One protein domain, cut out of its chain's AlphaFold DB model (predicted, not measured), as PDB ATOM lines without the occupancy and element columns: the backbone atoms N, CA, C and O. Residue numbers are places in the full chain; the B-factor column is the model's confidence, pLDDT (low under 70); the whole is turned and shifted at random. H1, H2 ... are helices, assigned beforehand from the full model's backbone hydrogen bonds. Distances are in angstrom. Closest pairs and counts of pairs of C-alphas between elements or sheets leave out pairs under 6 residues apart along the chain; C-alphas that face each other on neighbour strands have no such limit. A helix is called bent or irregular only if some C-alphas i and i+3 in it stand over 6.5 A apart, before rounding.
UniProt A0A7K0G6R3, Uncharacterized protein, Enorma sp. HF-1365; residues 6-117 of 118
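Overview. This is residues 6 to 117 of the 118 residues of an uncharacterized protein of Enorma sp. HF-1365 (UniProt A0A7K0G6R3). The long bent helix H3 runs nearly straight through two helical lobes: H1 and H2 pack on its arm H3a, while H4 and H6 pack on its arm H3b and H5 packs on H6. The printed part has 112 residues, six named helices, H1 to H6 in order, and no named strand; the class is all helix. It is compact, with a radius of gyration of the C-alphas of 15.0 A and spans of 43 by 30 by 23 A.

Along the chain. H3, residues 44 to 72, was assigned as one helix by its hydrogen bonds but is bent, C-alphas 56 and 59 being 7.1 A apart; its arms are H3a, residues 44 to 56, and H3b, residues 59 to 72. H1, residues 6 to 25, measures 28.5 A from C-alpha 6 at (-23.422, -59.065, -38.934). H2 is residues 29 to 39, H4 76 to 84, H5 86 to 93, H6 103 to 115.

Arrangement. H3a touches H2, closest C-alphas Ala 47 and Ile 33, 5.5 A. H3b and H4 form a hairpin, closest C-alphas Ser 65 and Ala 79, 4.8 A. H6 touches H3b, about perpendicular at 83 degrees, closest C-alphas Gly 103 and Leu 64, 4.4 A. In each helix or arm every O i to N i+4 pair is within hydrogen-bond range.

Size, cuts and confidence. The printed part has no cut and no long link; residues 6 to 10 have pLDDT under 70.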
ATOM      1  N   GLU A   6     -22.048 -59.223 -38.436       60.84
ATOM      2  CA  GLU A   6     -23.422 -59.065 -38.934       60.84
ATOM      3  C   GLU A   6     -24.322 -58.300 -37.953       60.84
ATOM      4  O   GLU A   6     -25.138 -57.481 -38.372       60.84
ATOM      5  N   TYR A   7     -24.143 -58.519 -36.646       59.97
ATOM      6  CA  TYR A   7     -24.869 -57.780 -35.614       59.97
ATOM      7  C   TYR A   7     -24.434 -56.311 -35.570       59.97
ATOM      8  O   TYR A   7     -25.280 -55.434 -35.432       59.97
ATOM      9  N   GLN A   8     -23.136 -56.033 -35.736       63.06
ATOM     10  CA  GLN A   8     -22.614 -54.663 -35.802       63.06
ATOM     11  C   GLN A   8     -23.097 -53.922 -37.054       63.06
ATOM     12  O   GLN A   8     -23.597 -52.809 -36.938       63.06
ATOM     13  N   ASN A   9     -23.061 -54.564 -38.225       62.22
ATOM     14  CA  ASN A   9     -23.542 -53.957 -39.469       62.22
ATOM     15  C   ASN A   9     -25.045 -53.636 -39.408       62.22
ATOM     16  O   ASN A   9     -25.463 -52.546 -39.795       62.22
ATOM     17  N   GLY A  10     -25.862 -54.557 -38.879       64.62
ATOM     18  CA  GLY A  10     -27.295 -54.313 -38.686       64.62
ATOM     19  C   GLY A  10     -27.585 -53.233 -37.638       64.62
ATOM     20  O   GLY A  10     -28.527 -52.452 -37.790       64.62
ATOM     21  N   TYR A  11     -26.758 -53.152 -36.590       72.31
ATOM     22  CA  TYR A  11     -26.843 -52.104 -35.577       72.31
ATOM     23  C   TYR A  11     -26.556 -50.721 -36.177       72.31
ATOM     24  O   TYR A  11     -27.372 -49.810 -36.012       72.31
ATOM     25  N   ASP A  12     -25.472 -50.587 -36.941       78.25
ATOM     26  CA  ASP A  12     -25.065 -49.329 -37.570       78.25
ATOM     27  C   ASP A  12     -26.091 -48.826 -38.592       78.25
ATOM     28  O   ASP A  12     -26.410 -47.634 -38.619       78.25
ATOM     29  N   GLU A  13     -26.682 -49.724 -39.387       83.38
ATOM     30  CA  GLU A  13     -27.731 -49.352 -40.340       83.38
ATOM     31  C   GLU A  13     -29.010 -48.879 -39.628       83.38
ATOM     32  O   GLU A  13     -29.610 -47.869 -40.009       83.38
ATOM     33  N   SER A  14     -29.415 -49.569 -38.556       88.00
ATOM     34  CA  SER A  14     -30.583 -49.174 -37.758       88.00
ATOM     35  C   SER A  14     -30.394 -47.809 -37.088       88.00
ATOM     36  O   SER A  14     -31.321 -46.995 -37.065       88.00
ATOM     37  N   LEU A  15     -29.179 -47.528 -36.605       93.62
ATOM     38  CA  LEU A  15     -28.811 -46.250 -36.013       93.62
ATOM     39  C   LEU A  15     -28.807 -45.138 -37.064       93.62
ATOM     40  O   LEU A  15     -29.396 -44.087 -36.823       93.62
ATOM     41  N   ALA A  16     -28.225 -45.362 -38.245       91.31
ATOM     42  CA  ALA A  16     -28.222 -44.375 -39.326       91.31
ATOM     43  C   ALA A  16     -29.650 -43.972 -39.736       91.31
ATOM     44  O   ALA A  16     -29.964 -42.783 -39.816       91.31
ATOM     45  N   ARG A  17     -30.550 -44.952 -39.900       92.25
ATOM     46  CA  ARG A  17     -31.970 -44.694 -40.201       92.25
ATOM     47  C   ARG A  17     -32.671 -43.929 -39.077       92.25
ATOM     48  O   ARG A  17     -33.451 -43.020 -39.351       92.25
ATOM     49  N   ALA A  18     -32.389 -44.265 -37.817       94.75
ATOM     50  CA  ALA A  18     -32.940 -43.542 -36.673       94.75
ATOM     51  C   ALA A  18     -32.447 -42.088 -36.619       94.75
ATOM     52  O   ALA A  18     -33.243 -41.183 -36.373       94.75
ATOM     53  N   VAL A  19     -31.161 -41.844 -36.884       96.25
ATOM     54  CA  VAL A  19     -30.584 -40.492 -36.924       96.25
ATOM     55  C   VAL A  19     -31.238 -39.662 -38.030       96.25
ATOM     56  O   VAL A  19     -31.637 -38.529 -37.759       96.25
ATOM     57  N   ALA A  20     -31.416 -40.227 -39.230       95.31
ATOM     58  CA  ALA A  20     -32.110 -39.568 -40.337       95.31
ATOM     59  C   ALA A  20     -33.550 -39.182 -39.957       95.31
ATOM     60  O   ALA A  20     -33.918 -38.009 -40.025       95.31
ATOM     61  N   ALA A  21     -34.326 -40.137 -39.436       94.88
ATOM     62  CA  ALA A  21     -35.707 -39.897 -39.018       94.88
ATOM     63  C   ALA A  21     -35.816 -38.845 -37.898       94.88
ATOM     64  O   ALA A  21     -36.726 -38.014 -37.897       94.88
ATOM     65  N   LEU A  22     -34.885 -38.849 -36.938       95.88
ATOM     66  CA  LEU A  22     -34.839 -37.840 -35.879       95.88
ATOM     67  C   LEU A  22     -34.473 -36.458 -36.424       95.88
ATOM     68  O   LEU A  22     -35.056 -35.474 -35.975       95.88
ATOM     69  N   ASN A  23     -33.537 -36.371 -37.372       94.88
ATOM     70  CA  ASN A  23     -33.153 -35.109 -37.999       94.88
ATOM     71  C   ASN A  23     -34.305 -34.491 -38.810       94.88
ATOM     72  O   ASN A  23     -34.484 -33.277 -38.776       94.88
ATOM     73  N   GLU A  24     -35.108 -35.318 -39.477       91.38
ATOM     74  CA  GLU A  24     -36.298 -34.886 -40.222       91.38
ATOM     75  C   GLU A  24     -37.455 -34.490 -39.292       91.38
ATOM     76  O   GLU A  24     -38.120 -33.475 -39.499       91.38
ATOM     77  N   GLY A  25     -37.695 -35.278 -38.239       89.25
ATOM     78  CA  GLY A  25     -38.845 -35.096 -37.351       89.25
ATOM     79  C   GLY A  25     -38.638 -34.103 -36.202       89.25
ATOM     80  O   GLY A  25     -39.614 -33.676 -35.581       89.25
ATOM     81  N   ILE A  26     -37.394 -33.751 -35.862       89.31
ATOM     82  CA  ILE A  26     -37.066 -32.935 -34.684       89.31
ATOM     83  C   ILE A  26     -36.028 -31.869 -35.045       89.31
ATOM     84  O   ILE A  26     -34.878 -32.171 -35.326       89.31
ATOM     85  N   ALA A  27     -36.394 -30.591 -34.925       79.75
ATOM     86  CA  ALA A  27     -35.460 -29.486 -35.172       79.75
ATOM     87  C   ALA A  27     -34.435 -29.259 -34.033       79.75
ATOM     88  O   ALA A  27     -33.350 -28.724 -34.262       79.75
ATOM     89  N   ASP A  28     -34.766 -29.643 -32.794       93.12
ATOM     90  CA  ASP A  28     -33.921 -29.412 -31.613       93.12
ATOM     91  C   ASP A  28     -32.780 -30.438 -31.509       93.12
ATOM     92  O   ASP A  28     -32.972 -31.578 -31.079       93.12
ATOM     93  N   GLU A  29     -31.565 -29.994 -31.832       94.50
ATOM     94  CA  GLU A  29     -30.335 -30.785 -31.736       94.50
ATOM     95  C   GLU A  29     -30.114 -31.407 -30.351       94.50
ATOM     96  O   GLU A  29     -29.734 -32.574 -30.262       94.50
ATOM     97  N   LYS A  30     -30.360 -30.670 -29.259       96.38
ATOM     98  CA  LYS A  30     -30.127 -31.197 -27.905       96.38
ATOM     99  C   LYS A  30     -31.070 -32.355 -27.610       96.38
ATOM    100  O   LYS A  30     -30.671 -33.320 -26.960       96.38
ATOM    101  N   LYS A  31     -32.307 -32.269 -28.105       97.19
ATOM    102  CA  LYS A  31     -33.300 -33.334 -27.957       97.19
ATOM    103  C   LYS A  31     -32.915 -34.576 -28.762       97.19
ATOM    104  O   LYS A  31     -33.005 -35.674 -28.220       97.19
ATOM    105  N   ILE A  32     -32.453 -34.410 -30.004       97.31
ATOM    106  CA  ILE A  32     -31.964 -35.526 -30.830       97.31
ATOM    107  C   ILE A  32     -30.790 -36.221 -30.137       97.31
ATOM    108  O   ILE A  32     -30.842 -37.427 -29.916       97.31
ATOM    109  N   ILE A  33     -29.773 -35.457 -29.721       97.62
ATOM    110  CA  ILE A  33     -28.602 -35.989 -29.010       97.62
ATOM    111  C   ILE A  33     -29.041 -36.763 -27.762       97.62
ATOM    112  O   ILE A  33     -28.616 -37.897 -27.571       97.62
ATOM    113  N   GLY A  34     -29.931 -36.196 -26.942       97.44
ATOM    114  CA  GLY A  34     -30.423 -36.864 -25.737       97.44
ATOM    115  C   GLY A  34     -31.137 -38.192 -26.019       97.44
ATOM    116  O   GLY A  34     -30.973 -39.145 -25.258       97.44
ATOM    117  N   LEU A  35     -31.896 -38.285 -27.117       96.94
ATOM    118  CA  LEU A  35     -32.535 -39.535 -27.542       96.94
ATOM    119  C   LEU A  35     -31.506 -40.567 -28.013       96.94
ATOM    120  O   LEU A  35     -31.582 -41.722 -27.600       96.94
ATOM    121  N   LEU A  36     -30.521 -40.147 -28.808       96.12
ATOM    122  CA  LEU A  36     -29.449 -41.018 -29.291       96.12
ATOM    123  C   LEU A  36     -28.623 -41.600 -28.134       96.12
ATOM    124  O   LEU A  36     -28.402 -42.806 -28.082       96.12
ATOM    125  N   GLN A  37     -28.244 -40.773 -27.154       96.12
ATOM    126  CA  GLN A  37     -27.527 -41.245 -25.964       96.12
ATOM    127  C   GLN A  37     -28.362 -42.226 -25.130       96.12
ATOM    128  O   GLN A  37     -27.832 -43.203 -24.616       96.12
ATOM    129  N   LYS A  38     -29.670 -41.973 -24.988       95.50
ATOM    130  CA  LYS A  38     -30.561 -42.786 -24.148       95.50
ATOM    131  C   LYS A  38     -30.906 -44.145 -24.759       95.50
ATOM    132  O   LYS A  38     -31.140 -45.089 -24.013       95.50
ATOM    133  N   HIS A  39     -31.040 -44.215 -26.081       94.38
ATOM    134  CA  HIS A  39     -31.602 -45.387 -26.757       94.38
ATOM    135  C   HIS A  39     -30.562 -46.241 -27.498       94.38
ATOM    136  O   HIS A  39     -30.861 -47.392 -27.799       94.38
ATOM    137  N   TRP A  40     -29.361 -45.709 -27.745       91.94
ATOM    138  CA  TRP A  40     -28.243 -46.416 -28.390       91.94
ATOM    139  C   TRP A  40     -26.961 -46.409 -27.539       91.94
ATOM    140  O   TRP A  40     -25.879 -46.677 -28.056       91.94
ATOM    141  N   ASP A  41     -27.068 -46.056 -26.251       91.94
ATOM    142  CA  ASP A  41     -25.948 -45.976 -25.297       91.94
ATOM    143  C   ASP A  41     -24.737 -45.176 -25.822       91.94
ATOM    144  O   ASP A  41     -23.583 -45.425 -25.467       91.94
ATOM    145  N   LEU A  42     -24.994 -44.187 -26.685       94.25
ATOM    146  CA  LEU A  42     -23.946 -43.388 -27.309       94.25
ATOM    147  C   LEU A  42     -23.345 -42.386 -26.322       94.25
ATOM    148  O   LEU A  42     -24.043 -41.743 -25.527       94.25
ATOM    149  N   SER A  43     -22.034 -42.165 -26.437       96.50
ATOM    150  CA  SER A  43     -21.409 -41.016 -25.788       96.50
ATOM    151  C   SER A  43     -21.927 -39.709 -26.405       96.50
ATOM    152  O   SER A  43     -22.455 -39.680 -27.519       96.50
ATOM    153  N   LEU A  44     -21.753 -38.588 -25.697       97.00
ATOM    154  CA  LEU A  44     -22.105 -37.272 -26.245       97.00
ATOM    155  C   LEU A  44     -21.353 -36.993 -27.556       97.00
ATOM    156  O   LEU A  44     -21.907 -36.372 -28.459       97.00
ATOM    157  N   MET A  45     -20.095 -37.435 -27.642       96.88
ATOM    158  CA  MET A  45     -19.271 -37.254 -28.832       96.88
ATOM    159  C   MET A  45     -19.820 -38.078 -29.997       96.88
ATOM    160  O   MET A  45     -20.029 -37.525 -31.073       96.88
ATOM    161  N   ASP A  46     -20.134 -39.352 -29.763       96.00
ATOM    162  CA  ASP A  46     -20.646 -40.237 -30.812       96.00
ATOM    163  C   ASP A  46     -22.007 -39.754 -31.312       96.00
ATOM    164  O   ASP A  46     -22.197 -39.581 -32.511       96.00
ATOM    165  N   ALA A  47     -22.933 -39.421 -30.406       96.94
ATOM    166  CA  ALA A  47     -24.242 -38.889 -30.779       96.94
ATOM    167  C   ALA A  47     -24.129 -37.604 -31.623       96.94
ATOM    168  O   ALA A  47     -24.858 -37.434 -32.602       96.94
ATOM    169  N   ARG A  48     -23.188 -36.711 -31.280       97.44
ATOM    170  CA  ARG A  48     -22.891 -35.516 -32.086       97.44
ATOM    171  C   ARG A  48     -22.298 -35.870 -33.440       97.44
ATOM    172  O   ARG A  48     -22.685 -35.254 -34.424       97.44
ATOM    173  N   MET A  49     -21.384 -36.832 -33.492       96.44
ATOM    174  CA  MET A  49     -20.739 -37.271 -34.725       96.44
ATOM    175  C   MET A  49     -21.754 -37.878 -35.700       96.44
ATOM    176  O   MET A  49     -21.782 -37.479 -36.861       96.44
ATOM    177  N   TYR A  50     -22.623 -38.781 -35.234       95.75
ATOM    178  CA  TYR A  50     -23.677 -39.370 -36.066       95.75
ATOM    179  C   TYR A  50     -24.629 -38.302 -36.609       95.75
ATOM    180  O   TYR A  50     -24.889 -38.265 -37.811       95.75
ATOM    181  N   LEU A  51     -25.103 -37.396 -35.747       96.38
ATOM    182  CA  LEU A  51     -25.982 -36.313 -36.183       96.38
ATOM    183  C   LEU A  51     -25.278 -35.351 -37.148       96.38
ATOM    184  O   LEU A  51     -25.886 -34.916 -38.121       96.38
ATOM    185  N   ALA A  52     -24.009 -35.018 -36.903       95.19
ATOM    186  CA  ALA A  52     -23.228 -34.175 -37.800       95.19
ATOM    187  C   ALA A  52     -23.087 -34.829 -39.177       95.19
ATOM    188  O   ALA A  52     -23.368 -34.172 -40.171       95.19
ATOM    189  N   ARG A  53     -22.749 -36.124 -39.233       94.06
ATOM    190  CA  ARG A  53     -22.618 -36.874 -40.487       94.06
ATOM    191  C   ARG A  53     -23.925 -36.915 -41.273       94.06
ATOM    192  O   ARG A  53     -23.918 -36.639 -42.470       94.06
ATOM    193  N   GLU A  54     -25.046 -37.195 -40.612       95.56
ATOM    194  CA  GLU A  54     -26.359 -37.127 -41.262       95.56
ATOM    195  C   GLU A  54     -26.621 -35.729 -41.821       95.56
ATOM    196  O   GLU A  54     -27.064 -35.570 -42.950       95.56
ATOM    197  N   ARG A  55     -26.302 -34.689 -41.056       95.31
ATOM    198  CA  ARG A  55     -26.570 -33.307 -41.447       95.31
ATOM    199  C   ARG A  55     -25.673 -32.794 -42.572       95.31
ATOM    200  O   ARG A  55     -26.121 -31.958 -43.353       95.31
ATOM    201  N   THR A  56     -24.426 -33.246 -42.655       92.12
ATOM    202  CA  THR A  56     -23.460 -32.773 -43.658       92.12
ATOM    203  C   THR A  56     -23.383 -33.651 -44.897       92.12
ATOM    204  O   THR A  56     -22.957 -33.165 -45.940       92.12
ATOM    205  N   GLU A  57     -23.764 -34.925 -44.794       91.12
ATOM    206  CA  GLU A  57     -23.642 -35.905 -45.879       91.12
ATOM    207  C   GLU A  57     -24.994 -36.568 -46.162       91.12
ATOM    208  O   GLU A  57     -25.550 -36.385 -47.240       91.12
ATOM    209  N   GLY A  58     -25.563 -37.267 -45.176       94.25
ATOM    210  CA  GLY A  58     -26.730 -38.133 -45.378       94.25
ATOM    211  C   GLY A  58     -27.979 -37.416 -45.900       94.25
ATOM    212  O   GLY A  58     -28.455 -37.720 -46.994       94.25
ATOM    213  N   TYR A  59     -28.506 -36.462 -45.134       95.62
ATOM    214  CA  TYR A  59     -29.679 -35.671 -45.498       95.62
ATOM    215  C   TYR A  59     -29.495 -34.943 -46.832       95.62
ATOM    216  O   TYR A  59     -30.312 -35.160 -47.722       95.62
ATOM    217  N   PRO A  60     -28.453 -34.108 -47.033       96.69
ATOM    218  CA  PRO A  60     -28.377 -33.320 -48.255       96.69
ATOM    219  C   PRO A  60     -28.194 -34.157 -49.521       96.69
ATOM    220  O   PRO A  60     -28.747 -33.787 -50.551       96.69
ATOM    221  N   MET A  61     -27.465 -35.276 -49.465       96.56
ATOM    222  CA  MET A  61     -27.340 -36.173 -50.620       96.56
ATOM    223  C   MET A  61     -28.680 -36.829 -50.958       96.56
ATOM    224  O   MET A  61     -29.069 -36.853 -52.121       96.56
ATOM    225  N   ARG A  62     -29.404 -37.311 -49.939       95.75
ATOM    226  CA  ARG A  62     -30.714 -37.958 -50.097       95.75
ATOM    227  C   ARG A  62     -31.783 -36.993 -50.608       95.75
ATOM    228  O   ARG A  62     -32.557 -37.335 -51.492       95.75
ATOM    229  N   GLU A  63     -31.814 -35.786 -50.061       96.94
ATOM    230  CA  GLU A  63     -32.769 -34.749 -50.450       96.94
ATOM    231  C   GLU A  63     -32.479 -34.233 -51.874       96.94
ATOM    232  O   GLU A  63     -33.397 -33.985 -52.658       96.94
ATOM    233  N   LEU A  64     -31.199 -34.116 -52.247       97.75
ATOM    234  CA  LEU A  64     -30.794 -33.759 -53.605       97.75
ATOM    235  C   LEU A  64     -31.141 -34.861 -54.615       97.75
ATOM    236  O   LEU A  64     -31.700 -34.549 -55.666       97.75
ATOM    237  N   SER A  65     -30.835 -36.126 -54.312       97.81
ATOM    238  CA  SER A  65     -31.140 -37.238 -55.218       97.81
ATOM    239  C   SER A  65     -32.647 -37.402 -55.419       97.81
ATOM    240  O   SER A  65     -33.095 -37.532 -56.557       97.81
ATOM    241  N   ALA A  66     -33.439 -37.289 -54.345       97.38
ATOM    242  CA  ALA A  66     -34.897 -37.295 -54.425       97.38
ATOM    243  C   ALA A  66     -35.416 -36.171 -55.331       97.38
ATOM    244  O   ALA A  66     -36.219 -36.424 -56.225       97.38
ATOM    245  N   TYR A  67     -34.905 -34.943 -55.182       98.25
ATOM    246  CA  TYR A  67     -35.323 -33.829 -56.034       98.25
ATOM    247  C   TYR A  67     -35.005 -34.051 -57.520       98.25
ATOM    248  O   TYR A  67     -35.846 -33.791 -58.384       98.25
ATOM    249  N   LEU A  68     -33.804 -34.548 -57.827       98.25
ATOM    250  CA  LEU A  68     -33.392 -34.820 -59.203       98.25
ATOM    251  C   LEU A  68     -34.260 -35.910 -59.849       98.25
ATOM    252  O   LEU A  68     -34.715 -35.746 -60.983       98.25
ATOM    253  N   ALA A  69     -34.536 -36.985 -59.113       98.00
ATOM    254  CA  ALA A  69     -35.367 -38.076 -59.603       98.00
ATOM    255  C   ALA A  69     -36.837 -37.651 -59.767       98.00
ATOM    256  O   ALA A  69     -37.429 -37.828 -60.830       98.00
ATOM    257  N   GLU A  70     -37.428 -37.041 -58.737       97.44
ATOM    258  CA  GLU A  70     -38.864 -36.734 -58.705       97.44
ATOM    259  C   GLU A  70     -39.255 -35.540 -59.585       97.44
ATOM    260  O   GLU A  70     -40.339 -35.542 -60.170       97.44
ATOM    261  N   TYR A  71     -38.395 -34.519 -59.691       97.19
ATOM    262  CA  TYR A  71     -38.759 -33.240 -60.315       97.19
ATOM    263  C   TYR A  71     -37.919 -32.878 -61.543       97.19
ATOM    264  O   TYR A  71     -38.394 -32.113 -62.384       97.19
ATOM    265  N   MET A  72     -36.705 -33.422 -61.687       95.25
ATOM    266  CA  MET A  72     -35.836 -33.154 -62.846       95.25
ATOM    267  C   MET A  72     -35.852 -34.284 -63.885       95.25
ATOM    268  O   MET A  72     -35.259 -34.129 -64.954       95.25
ATOM    269  N   GLY A  73     -36.544 -35.393 -63.601       96.44
ATOM    270  CA  GLY A  73     -36.719 -36.521 -64.518       96.44
ATOM    271  C   GLY A  73     -35.471 -37.386 -64.693       96.44
ATOM    272  O   GLY A  73     -35.315 -38.018 -65.736       96.44
ATOM    273  N   TRP A  74     -34.566 -37.369 -63.712       97.75
ATOM    274  CA  TRP A  74     -33.386 -38.231 -63.706       97.75
ATOM    275  C   TRP A  74     -33.781 -39.647 -63.287       97.75
ATOM    276  O   TRP A  74     -34.742 -39.830 -62.538       97.75
ATOM    277  N   ASP A  75     -33.026 -40.647 -63.740       97.69
ATOM    278  CA  ASP A  75     -33.104 -41.960 -63.107       97.69
ATOM    279  C   ASP A  75     -32.614 -41.859 -61.653       97.69
ATOM    280  O   ASP A  75     -31.752 -41.037 -61.329       97.69
ATOM    281  N   PHE A  76     -33.197 -42.658 -60.757       94.56
ATOM    282  CA  PHE A  76     -32.851 -42.589 -59.340       94.56
ATOM    283  C   PHE A  76     -31.396 -43.005 -59.075       94.56
ATOM    284  O   PHE A  76     -30.755 -42.405 -58.213       94.56
ATOM    285  N   GLU A  77     -30.868 -43.985 -59.814       96.44
ATOM    286  CA  GLU A  77     -29.475 -44.430 -59.695       96.44
ATOM    287  C   GLU A  77     -28.522 -43.316 -60.149       96.44
ATOM    288  O   GLU A  77     -27.651 -42.905 -59.386       96.44
ATOM    289  N   ASP A  78     -28.788 -42.702 -61.309       97.75
ATOM    290  CA  ASP A  78     -28.014 -41.556 -61.812       97.75
ATOM    291  C   ASP A  78     -28.068 -40.347 -60.857       97.75
ATOM    292  O   ASP A  78     -27.075 -39.646 -60.637       97.75
ATOM    293  N   ALA A  79     -29.241 -40.077 -60.273       97.56
ATOM    294  CA  ALA A  79     -29.426 -39.006 -59.300       97.56
ATOM    295  C   ALA A  79     -28.630 -39.258 -58.012       97.56
ATOM    296  O   ALA A  79     -28.055 -38.322 -57.444       97.56
ATOM    297  N   GLN A  80     -28.594 -40.508 -57.548       96.44
ATOM    298  CA  GLN A  80     -27.808 -40.913 -56.390       96.44
ATOM    299  C   GLN A  80     -26.307 -40.813 -56.678       96.44
ATOM    300  O   GLN A  80     -25.586 -40.209 -55.883       96.44
ATOM    301  N   ASP A  81     -25.851 -41.326 -57.819       97.38
ATOM    302  CA  ASP A  81     -24.450 -41.263 -58.241       97.38
ATOM    303  C   ASP A  81     -23.961 -39.818 -58.357       97.38
ATOM    304  O   ASP A  81     -22.890 -39.467 -57.853       97.38
ATOM    305  N   TYR A  82     -24.777 -38.936 -58.939       96.69
ATOM    306  CA  TYR A  82     -24.472 -37.511 -58.989       96.69
ATOM    307  C   TYR A  82     -24.367 -36.891 -57.595       96.69
ATOM    308  O   TYR A  82     -23.373 -36.220 -57.302       96.69
ATOM    309  N   ALA A  83     -25.358 -37.115 -56.726       95.81
ATOM    310  CA  ALA A  83     -25.375 -36.549 -55.378       95.81
ATOM    311  C   ALA A  83     -24.195 -37.034 -54.512       95.81
ATOM    312  O   ALA A  83     -23.702 -36.281 -53.669       95.81
ATOM    313  N   CYS A  84     -23.731 -38.264 -54.747       94.31
ATOM    314  CA  CYS A  84     -22.610 -38.891 -54.051       94.31
ATOM    315  C   CYS A  84     -21.237 -38.613 -54.687       94.31
ATOM    316  O   CYS A  84     -20.224 -38.964 -54.084       94.31
ATOM    317  N   SER A  85     -21.178 -38.000 -55.874       96.56
ATOM    318  CA  SER A  85     -19.910 -37.676 -56.536       96.56
ATOM    319  C   SER A  85     -19.044 -36.746 -55.680       96.56
ATOM    320  O   SER A  85     -19.563 -35.859 -54.997       96.56
ATOM    321  N   ASP A  86     -17.718 -36.911 -55.735       94.44
ATOM    322  CA  ASP A  86     -16.780 -36.143 -54.902       94.44
ATOM    323  C   ASP A  86     -16.979 -34.626 -55.048       94.44
ATOM    324  O   ASP A  86     -17.025 -33.897 -54.055       94.44
ATOM    325  N   GLU A  87     -17.180 -34.146 -56.279       95.38
ATOM    326  CA  GLU A  87     -17.393 -32.726 -56.565       95.38
ATOM    327  C   GLU A  87     -18.670 -32.181 -55.907       95.38
ATOM    328  O   GLU A  87     -18.663 -31.090 -55.326       95.38
ATOM    329  N   VAL A  88     -19.769 -32.940 -55.973       96.19
ATOM    330  CA  VAL A  88     -21.054 -32.551 -55.380       96.19
ATOM    331  C   VAL A  88     -21.005 -32.675 -53.863       96.19
ATOM    332  O   VAL A  88     -21.445 -31.758 -53.169       96.19
ATOM    333  N   ALA A  89     -20.412 -33.744 -53.332       93.19
ATOM    334  CA  ALA A  89     -20.216 -33.936 -51.901       93.19
ATOM    335  C   ALA A  89     -19.389 -32.791 -51.296       93.19
ATOM    336  O   ALA A  89     -19.741 -32.241 -50.250       93.19
ATOM    337  N   GLU A  90     -18.312 -32.373 -51.963       94.12
ATOM    338  CA  GLU A  90     -17.551 -31.192 -51.563       94.12
ATOM    339  C   GLU A  90     -18.383 -29.911 -51.630       94.12
ATOM    340  O   GLU A  90     -18.352 -29.123 -50.684       94.12
ATOM    341  N   ALA A  91     -19.139 -29.697 -52.710       95.94
ATOM    342  CA  ALA A  91     -19.999 -28.527 -52.843       95.94
ATOM    343  C   ALA A  91     -21.039 -28.459 -51.711       95.94
ATOM    344  O   ALA A  91     -21.190 -27.408 -51.084       95.94
ATOM    345  N   LEU A  92     -21.691 -29.579 -51.389       95.19
ATOM    346  CA  LEU A  92     -22.656 -29.694 -50.293       95.19
ATOM    347  C   LEU A  92     -22.038 -29.331 -48.936       95.19
ATOM    348  O   LEU A  92     -22.663 -28.604 -48.163       95.19
ATOM    349  N   ARG A  93     -20.788 -29.738 -48.667       91.00
ATOM    350  CA  ARG A  93     -20.073 -29.396 -47.421       91.00
ATOM    351  C   ARG A  93     -19.780 -27.901 -47.264       91.00
ATOM    352  O   ARG A  93     -19.561 -27.448 -46.145       91.00
ATOM    353  N   THR A  94     -19.771 -27.126 -48.352       93.25
ATOM    354  CA  THR A  94     -19.577 -25.662 -48.287       93.25
ATOM    355  C   THR A  94     -20.848 -24.886 -47.945       93.25
ATOM    356  O   THR A  94     -20.787 -23.693 -47.642       93.25
ATOM    357  N   ILE A  95     -22.010 -25.536 -48.011       94.94
ATOM    358  CA  ILE A  95     -23.295 -24.907 -47.729       94.94
ATOM    359  C   ILE A  95     -23.460 -24.788 -46.211       94.94
ATOM    360  O   ILE A  95     -23.231 -25.744 -45.479       94.94
ATOM    361  N   ASP A  96     -23.887 -23.619 -45.721       94.19
ATOM    362  CA  ASP A  96     -24.293 -23.483 -44.318       94.19
ATOM    363  C   ASP A  96     -25.641 -24.176 -44.093       94.19
ATOM    364  O   ASP A  96     -26.610 -23.910 -44.811       94.19
ATOM    365  N   LYS A  97     -25.690 -25.055 -43.087       93.12
ATOM    366  CA  LYS A  97     -26.876 -25.826 -42.677       93.12
ATOM    367  C   LYS A  97     -27.618 -26.495 -43.846       93.12
ATOM    368  O   LYS A  97     -28.815 -26.253 -44.022       93.12
ATOM    369  N   PRO A  98     -26.956 -27.361 -44.635       95.00
ATOM    370  CA  PRO A  98     -27.575 -27.987 -45.800       95.00
ATOM    371  C   PRO A  98     -28.774 -28.865 -45.415       95.00
ATOM    372  O   PRO A  98     -29.735 -28.953 -46.168       95.00
ATOM    373  N   TRP A  99     -28.793 -29.401 -44.192       93.88
ATOM    374  CA  TRP A  99     -29.915 -30.164 -43.644       93.88
ATOM    375  C   TRP A  99     -31.203 -29.372 -43.368       93.88
ATOM    376  O   TRP A  99     -32.184 -29.941 -42.901       93.88
ATOM    377  N   GLY A 100     -31.194 -28.054 -43.572       92.31
ATOM    378  CA  GLY A 100     -32.375 -27.194 -43.455       92.31
ATOM    379  C   GLY A 100     -32.922 -26.720 -44.802       92.31
ATOM    380  O   GLY A 100     -33.728 -25.788 -44.830       92.31
ATOM    381  N   LEU A 101     -32.435 -27.274 -45.914       95.56
ATOM    382  CA  LEU A 101     -32.775 -26.850 -47.269       95.56
ATOM    383  C   LEU A 101     -33.518 -27.959 -48.012       95.56
ATOM    384  O   LEU A 101     -33.193 -29.126 -47.857       95.56
ATOM    385  N   SER A 102     -34.473 -27.564 -48.857       96.00
ATOM    386  CA  SER A 102     -35.109 -28.469 -49.816       96.00
ATOM    387  C   SER A 102     -34.136 -28.886 -50.917       96.00
ATOM    388  O   SER A 102     -33.176 -28.161 -51.207       96.00
ATOM    389  N   GLY A 103     -34.435 -29.994 -51.596       96.81
ATOM    390  CA  GLY A 103     -33.608 -30.498 -52.697       96.81
ATOM    391  C   GLY A 103     -33.397 -29.489 -53.831       96.81
ATOM    392  O   GLY A 103     -32.277 -29.336 -54.311       96.81
ATOM    393  N   GLU A 104     -34.416 -28.691 -54.167       98.00
ATOM    394  CA  GLU A 104     -34.301 -27.578 -55.125       98.00
ATOM    395  C   GLU A 104     -33.226 -26.562 -54.703       98.00
ATOM    396  O   GLU A 104     -32.317 -26.234 -55.466       98.00
ATOM    397  N   LYS A 105     -33.272 -26.095 -53.447       98.06
ATOM    398  CA  LYS A 105     -32.303 -25.118 -52.927       98.06
ATOM    399  C   LYS A 105     -30.902 -25.703 -52.807       98.06
ATOM    400  O   LYS A 105     -29.921 -24.972 -52.972       98.06
ATOM    401  N   LEU A 106     -30.799 -26.989 -52.476       97.88
ATOM    402  CA  LEU A 106     -29.529 -27.711 -52.485       97.88
ATOM    403  C   LEU A 106     -28.955 -27.733 -53.902       97.88
ATOM    404  O   LEU A 106     -27.811 -27.319 -54.089       97.88
ATOM    405  N   TYR A 107     -29.762 -28.100 -54.897       97.69
ATOM    406  CA  TYR A 107     -29.358 -28.136 -56.299       97.69
ATOM    407  C   TYR A 107     -28.859 -26.773 -56.797       97.69
ATOM    408  O   TYR A 107     -27.753 -26.680 -57.331       97.69
ATOM    409  N   GLU A 108     -29.608 -25.693 -56.557       97.50
ATOM    410  CA  GLU A 108     -29.201 -24.332 -56.938       97.50
ATOM    411  C   GLU A 108     -27.834 -23.943 -56.354       97.50
ATOM    412  O   GLU A 108     -26.964 -23.407 -57.050       97.50
ATOM    413  N   LYS A 109     -27.630 -24.216 -55.059       97.38
ATOM    414  CA  LYS A 109     -26.385 -23.886 -54.357       97.38
ATOM    415  C   LYS A 109     -25.214 -24.736 -54.836       97.38
ATOM    416  O   LYS A 109     -24.137 -24.181 -55.042       97.38
ATOM    417  N   VAL A 110     -25.426 -26.035 -55.049       96.88
ATOM    418  CA  VAL A 110     -24.418 -26.944 -55.611       96.88
ATOM    419  C   VAL A 110     -24.002 -26.463 -56.996       96.88
ATOM    420  O   VAL A 110     -22.819 -26.239 -57.232       96.88
ATOM    421  N   ARG A 111     -24.957 -26.192 -57.893       95.88
ATOM    422  CA  ARG A 111     -24.672 -25.685 -59.245       95.88
ATOM    423  C   ARG A 111     -23.875 -24.385 -59.210       95.88
ATOM    424  O   ARG A 111     -22.909 -24.237 -59.953       95.88
ATOM    425  N   LYS A 112     -24.239 -23.456 -58.322       95.50
ATOM    426  CA  LYS A 112     -23.487 -22.211 -58.125       95.50
ATOM    427  C   LYS A 112     -22.051 -22.474 -57.655       95.50
ATOM    428  O   LYS A 112     -21.135 -21.847 -58.179       95.50
ATOM    429  N   ALA A 113     -21.860 -23.377 -56.694       94.25
ATOM    430  CA  ALA A 113     -20.543 -23.728 -56.171       94.25
ATOM    431  C   ALA A 113     -19.656 -24.374 -57.248       94.25
ATOM    432  O   ALA A 113     -18.516 -23.950 -57.430       94.25
ATOM    433  N   LEU A 114     -20.195 -25.322 -58.019       93.56
ATOM    434  CA  LEU A 114     -19.477 -25.982 -59.114       93.56
ATOM    435  C   LEU A 114     -19.087 -24.990 -60.219       93.56
ATOM    436  O   LEU A 114     -17.935 -24.961 -60.641       93.56
ATOM    437  N   ASN A 115     -19.997 -24.097 -60.617       90.88
ATOM    438  CA  ASN A 115     -19.712 -23.079 -61.635       90.88
ATOM    439  C   ASN A 115     -18.685 -22.029 -61.186       90.88
ATOM    440  O   ASN A 115     -18.076 -21.385 -62.027       90.88
ATOM    441  N   SER A 116     -18.513 -21.818 -59.878       86.31
ATOM    442  CA  SER A 116     -17.494 -20.899 -59.348       86.31
ATOM    443  C   SER A 116     -16.091 -21.509 -59.260       86.31
ATOM    444  O   SER A 116     -15.139 -20.790 -58.964       86.31
ATOM    445  N   ARG A 117     -15.974 -22.825 -59.476       72.25
ATOM    446  CA  ARG A 117     -14.704 -23.567 -59.498       72.25
ATOM    447  C   ARG A 117     -14.144 -23.752 -60.916       72.25
ATOM    448  O   ARG A 117     -12.959 -24.055 -61.031       72.25
TER     449      ARG A 117